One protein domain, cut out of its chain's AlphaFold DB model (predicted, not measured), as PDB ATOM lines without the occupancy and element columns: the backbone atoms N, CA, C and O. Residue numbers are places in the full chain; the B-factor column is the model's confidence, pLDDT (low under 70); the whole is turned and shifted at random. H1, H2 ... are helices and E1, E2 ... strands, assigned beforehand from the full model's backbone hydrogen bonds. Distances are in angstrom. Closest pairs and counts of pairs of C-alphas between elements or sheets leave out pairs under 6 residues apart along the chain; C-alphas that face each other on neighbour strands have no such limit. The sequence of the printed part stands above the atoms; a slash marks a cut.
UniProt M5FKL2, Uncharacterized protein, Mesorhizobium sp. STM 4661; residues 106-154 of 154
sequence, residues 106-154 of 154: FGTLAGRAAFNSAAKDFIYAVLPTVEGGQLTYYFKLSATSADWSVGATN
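This is residues 106 to 154 of the 154 residues of an uncharacterized protein of Mesorhizobium sp. STM 4661 (UniProt M5FKL2). This domain has little regular structure: a two-stranded hairpin, E1 and E2, with the short helix H1 near E1 and the two ends of the printed part, residues 106 to 107 and 152 to 153, paired with E1 and E2. The 49 printed residues hold 13 in named elements, H1, E1, E2 in order, antiparallel strands, class mixed. It is compact, radius of gyration of the C-alphas 10.7 A, yet elongated, 34 by 18 by 12 A.

Residues 106 to 107 pair parallel with 125 to 126 of E1, residues 123 to 126. H1, residues 111 to 115, comes closest to E1 at the C-alphas of Arg 112 and Tyr 124, 6.7 A; its O i to N i+4 count within hydrogen-bond range is 0 of 1, its O i to N i+3 count 2 of 2. E1 and E2, residues 136 to 139, form a hairpin at 157 degrees, with N 126 and O 136 at 2.8 A within hydrogen-bond range. H1 and E2 are apart. Residues 152 to 153 pair antiparallel with 136 to 137.

H1 begins at C-alpha 111 (4.883, -47.023, 29.428) and spans 8.0 A; E1 spans 10.0 A. E2 spans 10.4 A, ending at C-alpha 139 (15.326, -51.070, 38.173).

The C-alphas farthest apart, of Glu 131 and Thr 144, are 34.0 A apart. The printed part has no cut, and both links are short. Residues 131 to 132 and 154 are under 70 in pLDDT.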
ATOM      1  N   PHE A 106       8.452 -41.861  35.371       87.19
ATOM      2  CA  PHE A 106       7.227 -42.382  35.976       87.19
ATOM      3  C   PHE A 106       6.119 -42.570  34.935       87.19
ATOM      4  O   PHE A 106       6.107 -41.900  33.901       87.19
ATOM      5  N   GLY A 107       5.177 -43.475  35.203       88.00
ATOM      6  CA  GLY A 107       4.016 -43.687  34.335       88.00
ATOM      7  C   GLY A 107       3.323 -45.027  34.556       88.00
ATOM      8  O   GLY A 107       3.245 -45.518  35.678       88.00
ATOM      9  N   THR A 108       2.774 -45.611  33.490       90.38
ATOM     10  CA  THR A 108       2.108 -46.921  33.543       90.38
ATOM     11  C   THR A 108       3.109 -48.056  33.339       90.38
ATOM     12  O   THR A 108       4.174 -47.869  32.750       90.38
ATOM     13  N   LEU A 109       2.749 -49.276  33.750       88.94
ATOM     14  CA  LEU A 109       3.588 -50.454  33.507       88.94
ATOM     15  C   LEU A 109       3.875 -50.673  32.009       88.94
ATOM     16  O   LEU A 109       4.983 -51.058  31.645       88.94
ATOM     17  N   ALA A 110       2.905 -50.382  31.139       90.38
ATOM     18  CA  ALA A 110       3.093 -50.437  29.691       90.38
ATOM     19  C   ALA A 110       4.073 -49.356  29.196       90.38
ATOM     20  O   ALA A 110       4.934 -49.637  28.363       90.38
ATOM     21  N   GLY A 111       3.992 -48.141  29.754       89.81
ATOM     22  CA  GLY A 111       4.883 -47.023  29.428       89.81
ATOM     23  C   GLY A 111       6.359 -47.291  29.737       89.81
ATOM     24  O   GLY A 111       7.231 -46.758  29.051       89.81
ATOM     25  N   ARG A 112       6.661 -48.186  30.687       92.50
ATOM     26  CA  ARG A 112       8.033 -48.625  31.005       92.50
ATOM     27  C   ARG A 112       8.778 -49.177  29.786       92.50
ATOM     28  O   ARG A 112       9.990 -49.008  29.688       92.50
ATOM     29  N   ALA A 113       8.076 -49.817  28.844       92.62
ATOM     30  CA  ALA A 113       8.700 -50.420  27.666       92.62
ATOM     31  C   ALA A 113       9.455 -49.399  26.792       92.62
ATOM     32  O   ALA A 113      10.430 -49.767  26.137       92.62
ATOM     33  N   ALA A 114       9.070 -48.116  26.840       94.88
ATOM     34  CA  ALA A 114       9.780 -47.029  26.161       94.88
ATOM     35  C   ALA A 114      11.224 -46.839  26.669       94.88
ATOM     36  O   ALA A 114      12.059 -46.292  25.958       94.88
ATOM     37  N   PHE A 115      11.530 -47.334  27.871       93.06
ATOM     38  CA  PHE A 115      12.835 -47.235  28.523       93.06
ATOM     39  C   PHE A 115      13.598 -48.568  28.523       93.06
ATOM     40  O   PHE A 115      14.554 -48.738  29.274       93.06
ATOM     41  N   ASN A 116      13.212 -49.545  27.693       93.31
ATOM     42  CA  ASN A 116      13.857 -50.865  27.673       93.31
ATOM     43  C   ASN A 116      15.362 -50.815  27.365       93.31
ATOM     44  O   ASN A 116      16.091 -51.682  27.848       93.31
ATOM     45  N   SER A 117      15.804 -49.812  26.602       93.31
ATOM     46  CA  SER A 117      17.205 -49.546  26.256       93.31
ATOM     47  C   SER A 117      17.909 -48.574  27.211       93.31
ATOM     48  O   SER A 117      19.001 -48.105  26.897       93.31
ATOM     49  N   ALA A 118      17.286 -48.212  28.338       91.81
ATOM     50  CA  ALA A 118      17.915 -47.350  29.330       91.81
ATOM     51  C   ALA A 118      19.153 -48.021  29.950       91.81
ATOM     52  O   ALA A 118      19.285 -49.250  29.957       91.81
ATOM     53  N   ALA A 119      20.065 -47.197  30.464       92.94
ATOM     54  CA  ALA A 119      21.278 -47.669  31.112       92.94
ATOM     55  C   ALA A 119      20.966 -48.493  32.371       92.94
ATOM     56  O   ALA A 119      19.875 -48.424  32.941       92.94
ATOM     57  N   LYS A 120      21.958 -49.267  32.813       88.38
ATOM     58  CA  LYS A 120      21.923 -49.943  34.110       88.38
ATOM     59  C   LYS A 120      21.643 -48.926  35.233       88.38
ATOM     60  O   LYS A 120      22.113 -47.797  35.164       88.38
ATOM     61  N   ASP A 121      20.879 -49.360  36.235       87.88
ATOM     62  CA  ASP A 121      20.455 -48.603  37.421       87.88
ATOM     63  C   ASP A 121      19.417 -47.493  37.166       87.88
ATOM     64  O   ASP A 121      19.003 -46.824  38.107       87.88
ATOM     65  N   PHE A 122      18.905 -47.363  35.934       89.81
ATOM     66  CA  PHE A 122      17.736 -46.525  35.641       89.81
ATOM     67  C   PHE A 122      16.501 -47.002  36.419       89.81
ATOM     68  O   PHE A 122      16.179 -48.200  36.424       89.81
ATOM     69  N   ILE A 123      15.781 -46.058  37.024       89.75
ATOM     70  CA  ILE A 123      14.646 -46.307  37.913       89.75
ATOM     71  C   ILE A 123      13.346 -45.836  37.252       89.75
ATOM     72  O   ILE A 123      13.170 -44.654  36.954       89.75
ATOM     73  N   TYR A 124      12.390 -46.752  37.086       89.56
ATOM     74  CA  TYR A 124      11.042 -46.442  36.603       89.56
ATOM     75  C   TYR A 124       9.999 -46.680  37.697       89.56
ATOM     76  O   TYR A 124       9.876 -47.796  38.207       89.56
ATOM     77  N   ALA A 125       9.216 -45.653  38.033       89.00
ATOM     78  CA  ALA A 125       8.120 -45.757  38.997       89.00
ATOM     79  C   ALA A 125       6.762 -45.908  38.289       89.00
ATOM     80  O   ALA A 125       6.343 -45.043  37.517       89.00
ATOM     81  N   VAL A 126       6.052 -46.999  38.572       89.12
ATOM     82  CA  VAL A 126       4.686 -47.228  38.092       89.12
ATOM     83  C   VAL A 126       3.692 -46.676  39.100       89.12
ATOM     84  O   VAL A 126       3.628 -47.154  40.232       89.12
ATOM     85  N   LEU A 127       2.912 -45.686  38.667       82.56
ATOM     86  CA  LEU A 127       1.882 -45.049  39.483       82.56
ATOM     87  C   LEU A 127       0.640 -45.949  39.592       82.56
ATOM     88  O   LEU A 127       0.234 -46.541  38.584       82.56
ATOM     89  N   PRO A 128       0.008 -46.037  40.774       80.12
ATOM     90  CA  PRO A 128      -1.238 -46.770  40.929       80.12
ATOM     91  C   PRO A 128      -2.355 -46.102  40.122       80.12
ATOM     92  O   PRO A 128      -2.490 -44.880  40.096       80.12
ATOM     93  N   THR A 129      -3.167 -46.915  39.452       79.50
ATOM     94  CA  THR A 129      -4.305 -46.458  38.635       79.50
ATOM     95  C   THR A 129      -5.611 -46.360  39.418       79.50
ATOM     96  O   THR A 129      -6.609 -45.883  38.882       79.50
ATOM     97  N   VAL A 130      -5.612 -46.805  40.675       77.81
ATOM     98  CA  VAL A 130      -6.746 -46.740  41.598       77.81
ATOM     99  C   VAL A 130      -6.288 -46.178  42.936       77.81
ATOM    100  O   VAL A 130      -5.149 -46.390  43.359       77.81
ATOM    101  N   GLU A 131      -7.184 -45.459  43.601       66.81
ATOM    102  CA  GLU A 131      -6.962 -44.959  44.953       66.81
ATOM    103  C   GLU A 131      -6.720 -46.138  45.913       66.81
ATOM    104  O   GLU A 131      -7.444 -47.133  45.882       66.81
ATOM    105  N   GLY A 132      -5.646 -46.070  46.707       65.44
ATOM    106  CA  GLY A 132      -5.189 -47.177  47.560       65.44
ATOM    107  C   GLY A 132      -4.296 -48.222  46.872       65.44
ATOM    108  O   GLY A 132      -3.889 -49.185  47.519       65.44
ATOM    109  N   GLY A 133      -3.964 -48.058  45.586       71.81
ATOM    110  CA  GLY A 133      -3.001 -48.925  44.903       71.81
ATOM    111  C   GLY A 133      -1.554 -48.682  45.352       71.81
ATOM    112  O   GLY A 133      -1.168 -47.553  45.659       71.81
ATOM    113  N   GLN A 134      -0.738 -49.738  45.354       77.38
ATOM    114  CA  GLN A 134       0.684 -49.639  45.688       77.38
ATOM    115  C   GLN A 134       1.486 -49.017  44.543       77.38
ATOM    116  O   GLN A 134       1.259 -49.295  43.364       77.38
ATOM    117  N   LEU A 135       2.456 -48.187  44.913       80.56
ATOM    118  CA  LEU A 135       3.477 -47.687  44.007       80.56
ATOM    119  C   LEU A 135       4.513 -48.796  43.774       80.56
ATOM    120  O   LEU A 135       5.046 -49.347  44.739       80.56
ATOM    121  N   THR A 136       4.813 -49.103  42.508       86.25
ATOM    122  CA  THR A 136       5.756 -50.179  42.149       86.25
ATOM    123  C   THR A 136       6.967 -49.621  41.420       86.25
ATOM    124  O   THR A 136       6.834 -48.925  40.415       86.25
ATOM    125  N   TYR A 137       8.161 -49.976  41.877       87.81
ATOM    126  CA  TYR A 137       9.434 -49.542  41.311       87.81
ATOM    127  C   TYR A 137      10.105 -50.659  40.513       87.81
ATOM    128  O   TYR A 137      10.095 -51.822  40.915       87.81
ATOM    129  N   TYR A 138      10.732 -50.290  39.399       89.25
ATOM    130  CA  TYR A 138      11.530 -51.185  38.566       89.25
ATOM    131  C   TYR A 138      12.910 -50.594  38.317       89.25
ATOM    132  O   TYR A 138      13.032 -49.410  38.004       89.25
ATOM    133  N   PHE A 139      13.930 -51.443  38.388       90.44
ATOM    134  CA  PHE A 139      15.326 -51.070  38.173       90.44
ATOM    135  C   PHE A 139      15.861 -51.763  36.924       90.44
ATOM    136  O   PHE A 139      15.625 -52.959  36.729       90.44
ATOM    137  N   LYS A 140      16.603 -51.049  36.077       93.31
ATOM    138  CA  LYS A 140      17.380 -51.682  35.004       93.31
ATOM    139  C   LYS A 140      18.545 -52.461  35.606       93.31
ATOM    140  O   LYS A 140      19.455 -51.870  36.184       93.31
ATOM    141  N   LEU A 141      18.551 -53.784  35.439       89.88
ATOM    142  CA  LEU A 141      19.622 -54.632  35.979       89.88
ATOM    143  C   LEU A 141      20.897 -54.542  35.133       89.88
ATOM    144  O   LEU A 141      22.004 -54.548  35.682       89.88
ATOM    145  N   SER A 142      20.736 -54.370  33.819       90.69
ATOM    146  CA  SER A 142      21.810 -54.132  32.856       90.69
ATOM    147  C   SER A 142      21.343 -53.258  31.683       90.69
ATOM    148  O   SER A 142      20.152 -52.985  31.525       90.69
ATOM    149  N   ALA A 143      22.283 -52.852  30.823       87.88
ATOM    150  CA  ALA A 143      21.989 -52.161  29.564       87.88
ATOM    151  C   ALA A 143      21.327 -53.073  28.504       87.88
ATOM    152  O   ALA A 143      20.923 -52.598  27.444       87.88
ATOM    153  N   THR A 144      21.203 -54.380  28.771       91.25
ATOM    154  CA  THR A 144      20.502 -55.323  27.889       91.25
ATOM    155  C   THR A 144      19.031 -54.934  27.788       91.25
ATOM    156  O   THR A 144      18.396 -54.623  28.797       91.25
ATOM    157  N   SER A 145      18.470 -54.945  26.577       91.50
ATOM    158  CA  SER A 145      17.076 -54.543  26.358       91.50
ATOM    159  C   SER A 145      16.110 -55.350  27.228       91.50
ATOM    160  O   SER A 145      16.232 -56.568  27.325       91.50
ATOM    161  N   ALA A 146      15.157 -54.659  27.858       89.44
ATOM    162  CA  ALA A 146      14.111 -55.244  28.704       89.44
ATOM    163  C   ALA A 146      14.599 -56.041  29.935       89.44
ATOM    164  O   ALA A 146      13.789 -56.686  30.598       89.44
ATOM    165  N   ASP A 147      15.885 -55.944  30.288       93.81
ATOM    166  CA  ASP A 147      16.420 -56.514  31.524       93.81
ATOM    167  C   ASP A 147      16.078 -55.621  32.728       93.81
ATOM    168  O   ASP A 147      16.754 -54.618  32.997       93.81
ATOM    169  N   TRP A 148      14.963 -55.944  33.383       93.00
ATOM    170  CA  TRP A 148      14.383 -55.220  34.515       93.00
ATOM    171  C   TRP A 148      14.330 -56.109  35.757       93.00
ATOM    172  O   TRP A 148      14.127 -57.318  35.663       93.00
ATOM    173  N   SER A 149      14.421 -55.491  36.931       90.94
ATOM    174  CA  SER A 149      14.179 -56.159  38.204       90.94
ATOM    175  C   SER A 149      12.744 -56.678  38.309       90.94
ATOM    176  O   SER A 149      11.819 -56.192  37.647       90.94
ATOM    177  N   VAL A 150      12.538 -57.610  39.239       84.62
ATOM    178  CA  VAL A 150      11.203 -57.830  39.801       84.62
ATOM    179  C   VAL A 150      10.715 -56.519  40.431       84.62
ATOM    180  O   VAL A 150      11.513 -55.763  40.993       84.62
ATOM    181  N   GLY A 151       9.436 -56.191  40.240       81.44
ATOM    182  CA  GLY A 151       8.872 -54.934  40.730       81.44
ATOM    183  C   GLY A 151       8.879 -54.900  42.254       81.44
ATOM    184  O   GLY A 151       8.400 -55.842  42.879       81.44
ATOM    185  N   ALA A 152       9.420 -53.835  42.840       79.69
ATOM    186  CA  ALA A 152       9.421 -53.619  44.280       79.69
ATOM    187  C   ALA A 152       8.250 -52.708  44.658       79.69
ATOM    188  O   ALA A 152       8.152 -51.589  44.154       79.69
ATOM    189  N   THR A 153       7.353 -53.185  45.512       76.62
ATOM    190  CA  THR A 153       6.220 -52.409  46.031       76.62
ATOM    191  C   THR A 153       6.580 -51.783  47.369       76.62
ATOM    192  O   THR A 153       7.266 -52.423  48.168       76.62
ATOM    193  N   ASN A 154       6.090 -50.569  47.614       61.72
ATOM    194  CA  ASN A 154       6.088 -49.963  48.948       61.72
ATOM    195  C   ASN A 154       4.783 -50.268  49.700       61.72
ATOM    196  O   ASN A 154       3.757 -50.542  49.027       61.72
TER     197      ASN A 154